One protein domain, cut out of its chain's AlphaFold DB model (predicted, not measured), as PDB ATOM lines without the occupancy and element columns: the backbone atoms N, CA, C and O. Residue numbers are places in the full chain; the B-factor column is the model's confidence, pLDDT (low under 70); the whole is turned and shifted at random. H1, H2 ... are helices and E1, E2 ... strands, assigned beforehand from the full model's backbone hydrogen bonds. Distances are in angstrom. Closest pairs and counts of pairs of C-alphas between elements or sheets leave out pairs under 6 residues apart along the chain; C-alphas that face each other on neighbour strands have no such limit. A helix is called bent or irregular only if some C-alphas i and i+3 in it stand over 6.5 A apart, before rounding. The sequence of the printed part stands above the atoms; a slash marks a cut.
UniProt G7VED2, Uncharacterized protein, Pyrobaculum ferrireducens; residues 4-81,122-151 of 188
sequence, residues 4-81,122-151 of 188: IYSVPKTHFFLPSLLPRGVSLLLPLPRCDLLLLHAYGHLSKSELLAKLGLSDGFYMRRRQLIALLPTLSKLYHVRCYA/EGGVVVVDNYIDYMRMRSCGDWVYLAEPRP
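Overview. This is residues 4 to 81 and 122 to 151 of the 188 residues of an uncharacterized protein of Pyrobaculum ferrireducens (UniProt G7VED2). A small sheet of four short parallel strands makes one end of this domain, the helical hairpin H2 and H3 makes the other, and the long, kinked helix H4 runs from beside H3 back to the sheet. The short helix H5 lies over strand E3 of the sheet. The 108 printed residues hold five named helices and four named strands, in the order H1 E1 H2 H3 H4 E2 E3 H5 E4; the sheet's order is E2 E1 E3 E4, and the class is mixed, helices and strands. The whole is compact and rounded, with a radius of gyration of the C-alphas of 13.5 A and spans of 34 by 30 by 29 A.

Arrangement. H1, residues 14 to 17, is close to but not clearly touching H4, residues 55 to 74; their closest C-alphas, of Pro 15 and Leu 74, are 7.3 A apart. E1, residues 23 to 26, is an inner strand. Its parallel neighbour E2, residues 76 to 79, has N 78 and O 24 at 2.8 A. H2, residues 31 to 38, and H3, residues 44 to 51, form a helical hairpin and touch, at a shallow tilt of 9 degrees, opposite ways; their closest C-alphas, of His 37 and Leu 47, are 6.8 A apart. H4 touches H2 with residues 65 to 69 alone, about perpendicular at 84 degrees, the C-alphas of Ala 38 and Ala 66 closest at 5.9 A. H4 is on the sheet but only grazes it, with residues 61 to 74. H2, H3 and H4 stand between E1 and E2 in a strand-helix-strand unit, two parallel neighbour strands joined through helices. On its other side E1 has E3, residues 125 to 128, with N 25 and O 125 at 2.8 A. H5, residues 131 to 137, is on the sheet, over E3 and along the strands, at a height over the sheet of 8.9 A. E4, residues 142 to 145, is parallel to E3, with N 144 and O 126 at 3.2 A; E3, H5 and E4 form a second such unit, with a right-handed crossover. Each O i to N i+4 pair is within hydrogen-bond range in H2, H3 and H5, and 10 of 16 are in H4; H1 is too short for such a pair.

Along the chain. H1 begins at C-alpha 14 (14.962, -9.052, -42.505). H4 measures 28.5 A from C-alpha 55 (18.337, -35.760, -44.969) to C-alpha 74; it is irregular, C-alphas 60 and 63 being 7.9 A apart, with a kink of 55 degrees near residue 62. E4, 10.7 A long, ends at C-alpha 145 (22.219, -14.567, -39.610).

Size, cuts and confidence. The C-alphas farthest apart, of His 41 and Ser 139, are 36.4 A apart. Residues 82 to 121 are not printed, and C-alphas 81 and 122 stand 13.0 A apart across this cut, on the link from E2 to E3. The links that are printed whole are tight. The model's mean pLDDT over the printed part is 74.1; 32 residues are under 70, among them 4 to 17 and 137 to 150.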
ATOM      1  N   ILE A   4      25.136  -8.417 -37.787       38.38
ATOM      2  CA  ILE A   4      24.071  -8.684 -36.799       38.38
ATOM      3  C   ILE A   4      24.157 -10.132 -36.303       38.38
ATOM      4  O   ILE A   4      23.964 -11.079 -37.066       38.38
ATOM      5  N   TYR A   5      24.407 -10.268 -34.999       38.06
ATOM      6  CA  TYR A   5      24.335 -11.508 -34.228       38.06
ATOM      7  C   TYR A   5      23.146 -11.458 -33.276       38.06
ATOM      8  O   TYR A   5      22.946 -10.444 -32.613       38.06
ATOM      9  N   SER A   6      22.430 -12.581 -33.168       36.09
ATOM     10  CA  SER A   6      21.204 -12.755 -32.379       36.09
ATOM     11  C   SER A   6      20.031 -11.902 -32.876       36.09
ATOM     12  O   SER A   6      19.833 -10.763 -32.458       36.09
ATOM     13  N   VAL A   7      19.179 -12.498 -33.718       37.75
ATOM     14  CA  VAL A   7      17.756 -12.128 -33.745       37.75
ATOM     15  C   VAL A   7      16.977 -13.285 -33.115       37.75
ATOM     16  O   VAL A   7      16.957 -14.389 -33.669       37.75
ATOM     17  N   PRO A   8      16.343 -13.092 -31.949       37.59
ATOM     18  CA  PRO A   8      15.548 -14.138 -31.328       37.59
ATOM     19  C   PRO A   8      14.318 -14.425 -32.197       37.59
ATOM     20  O   PRO A   8      13.486 -13.546 -32.396       37.59
ATOM     21  N   LYS A   9      14.218 -15.654 -32.724       42.50
ATOM     22  CA  LYS A   9      13.009 -16.342 -33.242       42.50
ATOM     23  C   LYS A   9      11.926 -15.496 -33.951       42.50
ATOM     24  O   LYS A   9      10.762 -15.880 -33.950       42.50
ATOM     25  N   THR A  10      12.261 -14.404 -34.631       42.00
ATOM     26  CA  THR A  10      11.270 -13.587 -35.349       42.00
ATOM     27  C   THR A  10      11.795 -13.232 -36.728       42.00
ATOM     28  O   THR A  10      12.489 -12.250 -36.965       42.00
ATOM     29  N   HIS A  11      11.439 -14.101 -37.671       47.81
ATOM     30  CA  HIS A  11      11.895 -14.133 -39.061       47.81
ATOM     31  C   HIS A  11      11.367 -12.943 -39.902       47.81
ATOM     32  O   HIS A  11      11.617 -12.859 -41.101       47.81
ATOM     33  N   PHE A  12      10.650 -12.008 -39.273       50.91
ATOM     34  CA  PHE A  12       9.992 -10.856 -39.893       50.91
ATOM     35  C   PHE A  12      10.864  -9.591 -39.957       50.91
ATOM     36  O   PHE A  12      10.442  -8.611 -40.560       50.91
ATOM     37  N   PHE A  13      12.068  -9.593 -39.369       52.09
ATOM     38  CA  PHE A  13      12.914  -8.393 -39.289       52.09
ATOM     39  C   PHE A  13      13.843  -8.168 -40.487       52.09
ATOM     40  O   PHE A  13      14.215  -7.028 -40.736       52.09
ATOM     41  N   LEU A  14      14.185  -9.204 -41.263       57.19
ATOM     42  CA  LEU A  14      14.962  -9.052 -42.505       57.19
ATOM     43  C   LEU A  14      14.353  -7.978 -43.438       57.19
ATOM     44  O   LEU A  14      15.078  -7.056 -43.801       57.19
ATOM     45  N   PRO A  15      13.037  -8.026 -43.758       58.41
ATOM     46  CA  PRO A  15      12.303  -6.970 -44.479       58.41
ATOM     47  C   PRO A  15      12.409  -5.553 -43.900       58.41
ATOM     48  O   PRO A  15      12.185  -4.591 -44.628       58.41
ATOM     49  N   SER A  16      12.701  -5.430 -42.606       58.97
ATOM     50  CA  SER A  16      12.801  -4.157 -41.884       58.97
ATOM     51  C   SER A  16      14.237  -3.630 -41.806       58.97
ATOM     52  O   SER A  16      14.437  -2.454 -41.522       58.97
ATOM     53  N   LEU A  17      15.232  -4.496 -42.021       62.94
ATOM     54  CA  LEU A  17      16.659  -4.176 -41.903       62.94
ATOM     55  C   LEU A  17      17.298  -3.824 -43.246       62.94
ATOM     56  O   LEU A  17      18.296  -3.106 -43.278       62.94
ATOM     57  N   LEU A  18      16.747  -4.340 -44.344       71.56
ATOM     58  CA  LEU A  18      17.303  -4.173 -45.681       71.56
ATOM     59  C   LEU A  18      16.303  -3.471 -46.606       71.56
ATOM     60  O   LEU A  18      15.108  -3.782 -46.566       71.56
ATOM     61  N   PRO A  19      16.765  -2.556 -47.477       75.50
ATOM     62  CA  PRO A  19      15.905  -1.985 -48.498       75.50
ATOM     63  C   PRO A  19      15.396  -3.080 -49.444       75.50
ATOM     64  O   PRO A  19      16.111  -4.027 -49.777       75.50
ATOM     65  N   ARG A  20      14.144  -2.959 -49.897       81.25
ATOM     66  CA  ARG A  20      13.582  -3.881 -50.897       81.25
ATOM     67  C   ARG A  20      14.401  -3.830 -52.186       81.25
ATOM     68  O   ARG A  20      14.892  -2.770 -52.564       81.25
ATOM     69  N   GLY A  21      14.513  -4.967 -52.867       78.81
ATOM     70  CA  GLY A  21      15.258  -5.060 -54.124       78.81
ATOM     71  C   GLY A  21      16.780  -5.126 -53.965       78.81
ATOM     72  O   GLY A  21      17.482  -5.088 -54.967       78.81
ATOM     73  N   VAL A  22      17.326  -5.264 -52.750       84.12
ATOM     74  CA  VAL A  22      18.746  -5.635 -52.614       84.12
ATOM     75  C   VAL A  22      18.983  -7.082 -53.047       84.12
ATOM     76  O   VAL A  22      18.087  -7.931 -52.980       84.12
ATOM     77  N   SER A  23      20.213  -7.367 -53.471       83.44
ATOM     78  CA  SER A  23      20.660  -8.729 -53.755       83.44
ATOM     79  C   SER A  23      20.945  -9.478 -52.454       83.44
ATOM     80  O   SER A  23      21.824  -9.072 -51.690       83.44
ATOM     81  N   LEU A  24      20.221 -10.576 -52.224       81.88
ATOM     82  CA  LEU A  24      20.490 -11.516 -51.134       81.88
ATOM     83  C   LEU A  24      21.219 -12.733 -51.676       81.88
ATOM     84  O   LEU A  24      20.762 -13.349 -52.636       81.88
ATOM     85  N   LEU A  25      22.317 -13.102 -51.032       80.94
ATOM     86  CA  LEU A  25      23.145 -14.226 -51.432       80.94
ATOM     87  C   LEU A  25      22.993 -15.384 -50.448       80.94
ATOM     88  O   LEU A  25      23.241 -15.213 -49.256       80.94
ATOM     89  N   LEU A  26      22.617 -16.562 -50.947       80.31
ATOM     90  CA  LEU A  26      22.400 -17.768 -50.145       80.31
ATOM     91  C   LEU A  26      23.401 -18.880 -50.525       80.31
ATOM     92  O   LEU A  26      23.533 -19.194 -51.712       80.31
ATOM     93  N   PRO A  27      24.071 -19.537 -49.561       77.50
ATOM     94  CA  PRO A  27      24.959 -20.674 -49.809       77.50
ATOM     95  C   PRO A  27      24.130 -21.953 -49.991       77.50
ATOM     96  O   PRO A  27      24.100 -22.839 -49.139       77.50
ATOM     97  N   LEU A  28      23.375 -22.002 -51.085       78.94
ATOM     98  CA  LEU A  28      22.465 -23.090 -51.413       78.94
ATOM     99  C   LEU A  28      22.714 -23.586 -52.843       78.94
ATOM    100  O   LEU A  28      22.932 -22.766 -53.734       78.94
ATOM    101  N   PRO A  29      22.639 -24.901 -53.100       76.94
ATOM    102  CA  PRO A  29      22.720 -25.430 -54.453       76.94
ATOM    103  C   PRO A  29      21.376 -25.252 -55.176       76.94
ATOM    104  O   PRO A  29      20.328 -25.535 -54.605       76.94
ATOM    105  N   ARG A  30      21.409 -24.832 -56.451       83.19
ATOM    106  CA  ARG A  30      20.241 -24.796 -57.365       83.19
ATOM    107  C   ARG A  30      18.981 -24.143 -56.754       83.19
ATOM    108  O   ARG A  30      18.006 -24.808 -56.400       83.19
ATOM    109  N   CYS A  31      19.002 -22.811 -56.660       82.88
ATOM    110  CA  CYS A  31      17.898 -21.970 -56.164       82.88
ATOM    111  C   CYS A  31      16.517 -22.330 -56.755       82.88
ATOM    112  O   CYS A  31      15.511 -22.294 -56.051       82.88
ATOM    113  N   ASP A  32      16.463 -22.675 -58.038       85.56
ATOM    114  CA  ASP A  32      15.254 -23.045 -58.773       85.56
ATOM    115  C   ASP A  32      14.560 -24.282 -58.181       85.56
ATOM    116  O   ASP A  32      13.366 -24.241 -57.883       85.56
ATOM    117  N   LEU A  33      15.314 -25.353 -57.921       90.50
ATOM    118  CA  LEU A  33      14.780 -26.577 -57.315       90.50
ATOM    119  C   LEU A  33      14.297 -26.336 -55.881       90.50
ATOM    120  O   LEU A  33      13.262 -26.862 -55.470       90.50
ATOM    121  N   LEU A  34      15.028 -25.516 -55.126       87.62
ATOM    122  CA  LEU A  34      14.672 -25.170 -53.753       87.62
ATOM    123  C   LEU A  34      13.424 -24.288 -53.678       87.62
ATOM    124  O   LEU A  34      12.612 -24.474 -52.775       87.62
ATOM    125  N   LEU A  35      13.232 -23.376 -54.632       87.06
ATOM    126  CA  LEU A  35      12.003 -22.591 -54.741       87.06
ATOM    127  C   LEU A  35      10.811 -23.488 -55.072       87.06
ATOM    128  O   LEU A  35       9.802 -23.415 -54.375       87.06
ATOM    129  N   LEU A  36      10.926 -24.376 -56.066       91.06
ATOM    130  CA  LEU A  36       9.861 -25.338 -56.386       91.06
ATOM    131  C   LEU A  36       9.468 -26.165 -55.162       91.06
ATOM    132  O   LEU A  36       8.283 -26.331 -54.877       91.06
ATOM    133  N   HIS A  37      10.459 -26.625 -54.403       92.06
ATOM    134  CA  HIS A  37      10.219 -27.323 -53.153       92.06
ATOM    135  C   HIS A  37       9.515 -26.444 -52.108       92.06
ATOM    136  O   HIS A  37       8.517 -26.862 -51.525       92.06
ATOM    137  N   ALA A  38       9.976 -25.210 -51.903       87.75
ATOM    138  CA  ALA A  38       9.401 -24.299 -50.919       87.75
ATOM    139  C   ALA A  38       7.954 -23.871 -51.245       87.75
ATOM    140  O   ALA A  38       7.185 -23.572 -50.332       87.75
ATOM    141  N   TYR A  39       7.559 -23.884 -52.521       89.19
ATOM    142  CA  TYR A  39       6.171 -23.683 -52.961       89.19
ATOM    143  C   TYR A  39       5.331 -24.973 -52.990       89.19
ATOM    144  O   TYR A  39       4.159 -24.931 -53.353       89.19
ATOM    145  N   GLY A  40       5.896 -26.119 -52.594       90.75
ATOM    146  CA  GLY A  40       5.189 -27.401 -52.544       90.75
ATOM    147  C   GLY A  40       5.070 -28.127 -53.889       90.75
ATOM    148  O   GLY A  40       4.350 -29.117 -53.975       90.75
ATOM    149  N   HIS A  41       5.776 -27.677 -54.929       94.88
ATOM    150  CA  HIS A  41       5.798 -28.320 -56.252       94.88
ATOM    151  C   HIS A  41       6.797 -29.477 -56.359       94.88
ATOM    152  O   HIS A  41       6.773 -30.218 -57.337       94.88
ATOM    153  N   LEU A  42       7.692 -29.615 -55.383       94.25
ATOM    154  CA  LEU A  42       8.679 -30.686 -55.319       94.25
ATOM    155  C   LEU A  42       8.682 -31.256 -53.902       94.25
ATOM    156  O   LEU A  42       8.808 -30.502 -52.936       94.25
ATOM    157  N   SER A  43       8.551 -32.571 -53.744       93.62
ATOM    158  CA  SER A  43       8.638 -33.189 -52.417       93.62
ATOM    159  C   SER A  43      10.071 -33.144 -51.871       93.62
ATOM    160  O   SER A  43      11.043 -32.937 -52.601       93.62
ATOM    161  N   LYS A  44      10.222 -33.359 -50.559       92.25
ATOM    162  CA  LYS A  44      11.541 -33.435 -49.909       92.25
ATOM    163  C   LYS A  44      12.415 -34.534 -50.531       92.25
ATOM    164  O   LYS A  44      13.589 -34.294 -50.796       92.25
ATOM    165  N   SER A  45      11.859 -35.726 -50.752       91.25
ATOM    166  CA  SER A  45      12.591 -36.864 -51.319       91.25
ATOM    167  C   SER A  45      13.061 -36.579 -52.743       91.25
ATOM    168  O   SER A  45      14.210 -36.856 -53.071       91.25
ATOM    169  N   GLU A  46      12.214 -35.971 -53.573       94.06
ATOM    170  CA  GLU A  46      12.581 -35.604 -54.943       94.06
ATOM    171  C   GLU A  46      13.630 -34.491 -54.984       94.06
ATOM    172  O   GLU A  46      14.549 -34.552 -55.799       94.06
ATOM    173  N   LEU A  47      13.523 -33.491 -54.103       91.88
ATOM    174  CA  LEU A  47      14.539 -32.448 -53.959       91.88
ATOM    175  C   LEU A  47      15.899 -33.063 -53.617       91.88
ATOM    176  O   LEU A  47      16.886 -32.796 -54.300       91.88
ATOM    177  N   LEU A  48      15.942 -33.900 -52.579       89.62
ATOM    178  CA  LEU A  48      17.174 -34.540 -52.128       89.62
ATOM    179  C   LEU A  48      17.767 -35.461 -53.193       89.62
ATOM    180  O   LEU A  48      18.973 -35.420 -53.410       89.62
ATOM    181  N   ALA A  49      16.936 -36.212 -53.920       90.38
ATOM    182  CA  ALA A  49      17.387 -37.042 -55.032       90.38
ATOM    183  C   ALA A  49      17.978 -36.207 -56.182       90.38
ATOM    184  O   ALA A  49      19.029 -36.552 -56.717       90.38
ATOM    185  N   LYS A  50      17.343 -35.082 -56.542       90.75
ATOM    186  CA  LYS A  50      17.824 -34.192 -57.614       90.75
ATOM    187  C   LYS A  50      19.119 -33.467 -57.252       90.75
ATOM    188  O   LYS A  50      19.925 -33.194 -58.138       90.75
ATOM    189  N   LEU A  51      19.314 -33.144 -55.976       86.94
ATOM    190  CA  LEU A  51      20.553 -32.540 -55.487       86.94
ATOM    191  C   LEU A  51      21.623 -33.606 -55.179       86.94
ATOM    192  O   LEU A  51      22.816 -33.335 -55.257       86.94
ATOM    193  N   GLY A  52      21.234 -34.846 -54.884       86.56
ATOM    194  CA  GLY A  52      22.145 -35.871 -54.378       86.56
ATOM    195  C   GLY A  52      22.727 -35.477 -53.019       86.56
ATOM    196  O   GLY A  52      23.942 -35.513 -52.850       86.56
ATOM    197  N   LEU A  53      21.861 -35.030 -52.103       83.62
ATOM    198  CA  LEU A  53      22.197 -34.618 -50.733       83.62
ATOM    199  C   LEU A  53      21.404 -35.450 -49.719       83.62
ATOM    200  O   LEU A  53      20.347 -35.990 -50.055       83.62
ATOM    201  N   SER A  54      21.883 -35.542 -48.474       82.00
ATOM    202  CA  SER A  54      21.206 -36.328 -47.432       82.00
ATOM    203  C   SER A  54      20.084 -35.575 -46.702       82.00
ATOM    204  O   SER A  54      19.954 -34.348 -46.747       82.00
ATOM    205  N   ASP A  55      19.302 -36.320 -45.920       80.19
ATOM    206  CA  ASP A  55      18.337 -35.760 -44.969       80.19
ATOM    207  C   ASP A  55      18.977 -34.815 -43.939       80.19
ATOM    208  O   ASP A  55      18.345 -33.841 -43.517       80.19
ATOM    209  N   GLY A  56      20.236 -35.064 -43.564       73.12
ATOM    210  CA  GLY A  56      20.979 -34.222 -42.631       73.12
ATOM    211  C   GLY A  56      21.207 -32.815 -43.185       73.12
ATOM    212  O   GLY A  56      21.052 -31.834 -42.454       73.12
ATOM    213  N   PHE A  57      21.491 -32.687 -44.489       75.31
ATOM    214  CA  PHE A  57      21.545 -31.386 -45.166       75.31
ATOM    215  C   PHE A  57      20.213 -30.645 -45.038       75.31
ATOM    216  O   PHE A  57      20.176 -29.486 -44.617       75.31
ATOM    217  N   TYR A  58      19.115 -31.335 -45.352       78.06
ATOM    218  CA  TYR A  58      17.788 -30.734 -45.332       78.06
ATOM    219  C   TYR A  58      17.408 -30.232 -43.937       78.06
ATOM    220  O   TYR A  58      16.887 -29.128 -43.799       78.06
ATOM    221  N   MET A  59      17.697 -31.008 -42.890       75.12
ATOM    222  CA  MET A  59      17.394 -30.607 -41.514       75.12
ATOM    223  C   MET A  59      18.169 -29.362 -41.084       75.12
ATOM    224  O   MET A  59      17.572 -28.470 -40.480       75.12
ATOM    225  N   ARG A  60      19.453 -29.255 -41.454       72.75
ATOM    226  CA  ARG A  60      20.276 -28.070 -41.158       72.75
ATOM    227  C   ARG A  60      19.729 -26.801 -41.811       72.75
ATOM    228  O   ARG A  60      19.761 -25.742 -41.196       72.75
ATOM    229  N   ARG A  61      19.180 -26.909 -43.025       76.81
ATOM    230  CA  ARG A  61      18.755 -25.750 -43.835       76.81
ATOM    231  C   ARG A  61      17.251 -25.523 -43.900       76.81
ATOM    232  O   ARG A  61      16.789 -24.595 -44.561       76.81
ATOM    233  N   ARG A  62      16.467 -26.330 -43.182       78.06
ATOM    234  CA  ARG A  62      14.997 -26.323 -43.223       78.06
ATOM    235  C   ARG A  62      14.392 -24.936 -43.001       78.06
ATOM    236  O   ARG A  62      13.426 -24.584 -43.669       78.06
ATOM    237  N   GLN A  63      14.945 -24.160 -42.068       74.81
ATOM    238  CA  GLN A  63      14.452 -22.812 -41.767       74.81
ATOM    239  C   GLN A  63      14.726 -21.835 -42.917       74.81
ATOM    240  O   GLN A  63      13.813 -21.126 -43.331       74.81
ATOM    241  N   LEU A  64      15.943 -21.839 -43.472       77.06
ATOM    242  CA  LEU A  64      16.295 -21.003 -44.619       77.06
ATOM    243  C   LEU A  64      15.446 -21.364 -45.847       77.06
ATOM    244  O   LEU A  64      14.884 -20.475 -46.480       77.06
ATOM    245  N   ILE A  65      15.283 -22.662 -46.130       82.06
ATOM    246  CA  ILE A  65      14.440 -23.172 -47.223       82.06
ATOM    247  C   ILE A  65      12.991 -22.694 -47.069       82.06
ATOM    248  O   ILE A  65      12.407 -22.187 -48.025       82.06
ATOM    249  N   ALA A  66      12.421 -22.784 -45.863       79.69
ATOM    250  CA  ALA A  66      11.060 -22.324 -45.588       79.69
ATOM    251  C   ALA A  66      10.874 -20.807 -45.790       79.69
ATOM    252  O   ALA A  66       9.758 -20.352 -46.036       79.69
ATOM    253  N   LEU A  67      11.950 -20.017 -45.704       77.88
ATOM    254  CA  LEU A  67      11.921 -18.566 -45.903       77.88
ATOM    255  C   LEU A  67      12.107 -18.132 -47.359       77.88
ATOM    256  O   LEU A  67      11.746 -17.000 -47.691       77.88
ATOM    257  N   LEU A  68      12.613 -19.006 -48.235       82.62
ATOM    258  CA  LEU A  68      12.848 -18.691 -49.649       82.62
ATOM    259  C   LEU A  68      11.646 -18.037 -50.355       82.62
ATOM    260  O   LEU A  68      11.879 -17.052 -51.055       82.62
ATOM    261  N   PRO A  69      10.381 -18.472 -50.153       84.94
ATOM    262  CA  PRO A  69       9.222 -17.852 -50.802       84.94
ATOM    263  C   PRO A  69       8.976 -16.400 -50.385       84.94
ATOM    264  O   PRO A  69       8.404 -15.618 -51.142       84.94
ATOM    265  N   THR A  70       9.344 -16.041 -49.156       82.38
ATOM    266  CA  THR A  70       9.209 -14.672 -48.645       82.38
ATOM    267  C   THR A  70      10.370 -13.816 -49.128       82.38
ATOM    268  O   THR A  70      10.163 -12.683 -49.559       82.38
ATOM    269  N   LEU A  71      11.589 -14.364 -49.103       80.75
ATOM    270  CA  LEU A  71      12.785 -13.661 -49.560       80.75
ATOM    271  C   LEU A  71      12.730 -13.368 -51.066       80.75
ATOM    272  O   LEU A  71      13.029 -12.249 -51.471       80.75
ATOM    273  N   SER A  72      12.269 -14.321 -51.879       84.75
ATOM    274  CA  SER A  72      12.144 -14.161 -53.335       84.75
ATOM    275  C   SER A  72      11.145 -13.079 -53.755       84.75
ATOM    276  O   SER A  72      11.283 -12.504 -54.830       84.75
ATOM    277  N   LYS A  73      10.153 -12.768 -52.909       86.44
ATOM    278  CA  LYS A  73       9.177 -11.692 -53.152       86.44
ATOM    279  C   LYS A  73       9.725 -10.296 -52.859       86.44
ATOM    280  O   LYS A  73       9.172  -9.318 -53.349       86.44
ATOM    281  N   LEU A  74      10.746 -10.190 -52.011       83.81
ATOM    282  CA  LEU A  74      11.234  -8.913 -51.478       83.81
ATOM    283  C   LEU A  74      12.626  -8.532 -51.997       83.81
ATOM    284  O   LEU A  74      12.979  -7.350 -51.975       83.81
ATOM    285  N   TYR A  75      13.397  -9.512 -52.467       85.69
ATOM    286  CA  TYR A  75      14.817  -9.373 -52.779       85.69
ATOM    287  C   TYR A  75      15.212 -10.096 -54.064       85.69
ATOM    288  O   TYR A  75      14.571 -11.061 -54.483       85.69
ATOM    289  N   HIS A  76      16.339  -9.685 -54.649       85.38
ATOM    290  CA  HIS A  76      16.982 -10.424 -55.731       85.38
ATOM    291  C   HIS A  76      17.827 -11.558 -55.144       85.38
ATOM    292  O   HIS A  76      19.009 -11.388 -54.848       85.38
ATOM    293  N   VAL A  77      17.200 -12.716 -54.928       83.56
ATOM    294  CA  VAL A  77      17.870 -13.889 -54.350       83.56
ATOM    295  C   VAL A  77      18.818 -14.514 -55.375       83.56
ATOM    296  O   VAL A  77      18.392 -14.922 -56.455       83.56
ATOM    297  N   ARG A  78      20.101 -14.623 -55.026       83.88
ATOM    298  CA  ARG A  78      21.105 -15.392 -55.766       83.88
ATOM    299  C   ARG A  78      21.680 -16.480 -54.868       83.88
ATOM    300  O   ARG A  78      21.928 -16.266 -53.687       83.88
ATOM    301  N   CYS A  79      21.906 -17.647 -55.448       80.25
ATOM    302  CA  CYS A  79      22.569 -18.764 -54.789       80.25
ATOM    303  C   CYS A  79      24.018 -18.871 -55.283       80.25
ATOM    304  O   CYS A  79      24.251 -18.599 -56.460       80.25
ATOM    305  N   TYR A  80      24.973 -19.268 -54.434       77.44
ATOM    306  CA  TYR A  80      26.398 -19.302 -54.822       77.44
ATOM    307  C   TYR A  80      27.199 -20.527 -54.347       77.44
ATOM    308  O   TYR A  80      28.422 -20.512 -54.429       77.44
ATOM    309  N   ALA A  81      26.551 -21.598 -53.883       76.00
ATOM    310  CA  ALA A  81      27.259 -22.839 -53.559       76.00
ATOM    311  C   ALA A  81      27.271 -23.798 -54.761       76.00
ATOM    312  O   ALA A  81      26.212 -24.096 -55.328       76.00
ATOM    313  N   GLU A 122      30.810 -11.925 -54.802       68.44
ATOM    314  CA  GLU A 122      30.955 -10.496 -55.087       68.44
ATOM    315  C   GLU A 122      29.623  -9.748 -54.913       68.44
ATOM    316  O   GLU A 122      28.645 -10.014 -55.615       68.44
ATOM    317  N   GLY A 123      29.618  -8.761 -54.009       66.88
ATOM    318  CA  GLY A 123      28.514  -7.816 -53.796       66.88
ATOM    319  C   GLY A 123      27.262  -8.407 -53.130       66.88
ATOM    320  O   GLY A 123      27.033  -9.605 -53.135       66.88
ATOM    321  N   GLY A 124      26.401  -7.551 -52.571       75.44
ATOM    322  CA  GLY A 124      25.146  -7.965 -51.920       75.44
ATOM    323  C   GLY A 124      25.290  -8.362 -50.446       75.44
ATOM    324  O   GLY A 124      26.342  -8.179 -49.838       75.44
ATOM    325  N   VAL A 125      24.196  -8.862 -49.860       76.75
ATOM    326  CA  VAL A 125      24.140  -9.281 -48.448       76.75
ATOM    327  C   VAL A 125      24.115 -10.796 -48.372       76.75
ATOM    328  O   VAL A 125      23.218 -11.436 -48.925       76.75
ATOM    329  N   VAL A 126      25.086 -11.368 -47.667       76.50
ATOM    330  CA  VAL A 126      25.208 -12.817 -47.528       76.50
ATOM    331  C   VAL A 126      24.408 -13.298 -46.325       76.50
ATOM    332  O   VAL A 126      24.557 -12.790 -45.209       76.50
ATOM    333  N   VAL A 127      23.567 -14.305 -46.554       73.81
ATOM    334  CA  VAL A 127      22.767 -14.949 -45.513       73.81
ATOM    335  C   VAL A 127      23.251 -16.375 -45.336       73.81
ATOM    336  O   VAL A 127      23.158 -17.192 -46.247       73.81
ATOM    337  N   VAL A 128      23.734 -16.687 -44.139       71.75
ATOM    338  CA  VAL A 128      24.198 -18.028 -43.767       71.75
ATOM    339  C   VAL A 128      23.348 -18.565 -42.615       71.75
ATOM    340  O   VAL A 128      22.807 -17.800 -41.816       71.75
ATOM    341  N   ASP A 129      23.208 -19.886 -42.533       67.56
ATOM    342  CA  ASP A 129      22.386 -20.571 -41.521       67.56
ATOM    343  C   ASP A 129      23.183 -21.547 -40.635       67.56
ATOM    344  O   ASP A 129      22.603 -22.225 -39.790       67.56
ATOM    345  N   ASN A 130      24.501 -21.630 -40.834       67.81
ATOM    346  CA  ASN A 130      25.399 -22.521 -40.107       67.81
ATOM    347  C   ASN A 130      26.712 -21.816 -39.761       67.81
ATOM    348  O   ASN A 130      27.094 -20.812 -40.375       67.81
ATOM    349  N   TYR A 131      27.393 -22.361 -38.757       72.06
ATOM    350  CA  TYR A 131      28.571 -21.750 -38.165       72.06
ATOM    351  C   TYR A 131      29.792 -21.826 -39.087       72.06
ATOM    352  O   TYR A 131      30.561 -20.868 -39.161       72.06
ATOM    353  N   ILE A 132      29.958 -22.926 -39.827       71.06
ATOM    354  CA  ILE A 132      31.059 -23.085 -40.788       71.06
ATOM    355  C   ILE A 132      31.024 -22.019 -41.883       71.06
ATOM    356  O   ILE A 132      32.039 -21.363 -42.119       71.06
ATOM    357  N   ASP A 133      29.883 -21.818 -42.547       70.75
ATOM    358  CA  ASP A 133      29.771 -20.804 -43.601       70.75
ATOM    359  C   ASP A 133      29.976 -19.405 -43.033       70.75
ATOM    360  O   ASP A 133      30.662 -18.595 -43.649       70.75
ATOM    361  N   TYR A 134      29.468 -19.143 -41.827       72.56
ATOM    362  CA  TYR A 134      29.758 -17.905 -41.117       72.56
ATOM    363  C   TYR A 134      31.275 -17.706 -40.925       72.56
ATOM    364  O   TYR A 134      31.817 -16.681 -41.332       72.56
ATOM    365  N   MET A 135      31.990 -18.684 -40.366       71.19
ATOM    366  CA  MET A 135      33.432 -18.571 -40.105       71.19
ATOM    367  C   MET A 135      34.260 -18.431 -41.378       71.19
ATOM    368  O   MET A 135      35.226 -17.665 -41.409       71.19
ATOM    369  N   ARG A 136      33.872 -19.159 -42.425       71.81
ATOM    370  CA  ARG A 136      34.505 -19.109 -43.740       71.81
ATOM    371  C   ARG A 136      34.334 -17.749 -44.391       71.81
ATOM    372  O   ARG A 136      35.272 -17.232 -44.994       71.81
ATOM    373  N   MET A 137      33.131 -17.199 -44.286       69.62
ATOM    374  CA  MET A 137      32.731 -16.084 -45.118       69.62
ATOM    375  C   MET A 137      32.813 -14.756 -44.396       69.62
ATOM    376  O   MET A 137      32.989 -13.783 -45.099       69.62
ATOM    377  N   ARG A 138      32.811 -14.679 -43.055       66.62
ATOM    378  CA  ARG A 138      32.771 -13.424 -42.262       66.62
ATOM    379  C   ARG A 138      33.702 -12.288 -42.713       66.62
ATOM    380  O   ARG A 138      33.460 -11.138 -42.365       66.62
ATOM    381  N   SER A 139      34.773 -12.587 -43.448       65.88
ATOM    382  CA  SER A 139      35.697 -11.608 -44.032       65.88
ATOM    383  C   SER A 139      35.268 -11.016 -45.388       65.88
ATOM    384  O   SER A 139      35.936 -10.112 -45.871       65.88
ATOM    385  N   CYS A 140      34.208 -11.518 -46.026       65.19
ATOM    386  CA  CYS A 140      33.806 -11.191 -47.399       65.19
ATOM    387  C   CYS A 140      32.797 -10.024 -47.563       65.19
ATOM    388  O   CYS A 140      32.448  -9.736 -48.703       65.19
ATOM    389  N   GLY A 141      32.289  -9.356 -46.512       62.03
ATOM    390  CA  GLY A 141      31.271  -8.298 -46.691       62.03
ATOM    391  C   GLY A 141      30.363  -7.987 -45.491       62.03
ATOM    392  O   GLY A 141      30.806  -8.065 -44.349       62.03
ATOM    393  N   ASP A 142      29.115  -7.589 -45.781       66.94
ATOM    394  CA  ASP A 142      28.023  -7.310 -44.829       66.94
ATOM    395  C   ASP A 142      27.141  -8.572 -44.620       66.94
ATOM    396  O   ASP A 142      26.867  -9.307 -45.575       66.94
ATOM    397  N   TRP A 143      26.664  -8.822 -43.388       63.50
ATOM    398  CA  TRP A 143      26.111 -10.132 -42.975       63.50
ATOM    399  C   TRP A 143      24.740 -10.082 -42.309       63.50
ATOM    400  O   TRP A 143      24.477  -9.211 -41.477       63.50
ATOM    401  N   VAL A 144      23.929 -11.122 -42.553       61.31
ATOM    402  CA  VAL A 144      22.733 -11.419 -41.747       61.31
ATOM    403  C   VAL A 144      22.650 -12.907 -41.395       61.31
ATOM    404  O   VAL A 144      22.778 -13.771 -42.260       61.31
ATOM    405  N   TYR A 145      22.396 -13.207 -40.118       60.47
ATOM    406  CA  TYR A 145      22.219 -14.567 -39.610       60.47
ATOM    407  C   TYR A 145      20.771 -14.789 -39.134       60.47
ATOM    408  O   TYR A 145      20.150 -13.891 -38.565       60.47
ATOM    409  N   LEU A 146      20.219 -15.984 -39.368       50.84
ATOM    410  CA  LEU A 146      18.810 -16.302 -39.069       50.84
ATOM    411  C   LEU A 146      18.556 -16.784 -37.619       50.84
ATOM    412  O   LEU A 146      17.406 -16.831 -37.185       50.84
ATOM    413  N   ALA A 147      19.609 -17.111 -36.859       49.94
ATOM    414  CA  ALA A 147      19.579 -17.469 -35.428       49.94
ATOM    415  C   ALA A 147      20.785 -16.893 -34.624       49.94
ATOM    416  O   ALA A 147      21.285 -15.817 -34.918       49.94
ATOM    417  N   GLU A 148      21.269 -17.538 -33.565       52.47
ATOM    418  CA  GLU A 148      22.620 -17.277 -33.042       52.47
ATOM    419  C   GLU A 148      23.533 -18.354 -33.645       52.47
ATOM    420  O   GLU A 148      23.168 -19.532 -33.552       52.47
ATOM    421  N   PRO A 149      24.658 -18.016 -34.305       55.25
ATOM    422  CA  PRO A 149      25.581 -19.014 -34.827       55.25
ATOM    423  C   PRO A 149      26.204 -19.771 -33.662       55.25
ATOM    424  O   PRO A 149      27.175 -19.328 -33.053       55.25
ATOM    425  N   ARG A 150      25.617 -20.925 -33.349       66.12
ATOM    426  CA  ARG A 150      26.160 -21.882 -32.395       66.12
ATOM    427  C   ARG A 150      26.731 -23.043 -33.190       66.12
ATOM    428  O   ARG A 150      25.973 -23.653 -33.948       66.12
ATOM    429  N   PRO A 151      28.028 -23.333 -33.046       70.81
ATOM    430  CA  PRO A 151      28.595 -24.496 -33.690       70.81
ATOM    431  C   PRO A 151      27.860 -25.743 -33.182       70.81
ATOM    432  O   PRO A 151      27.591 -25.910 -31.989       70.81
TER     433      PRO A 151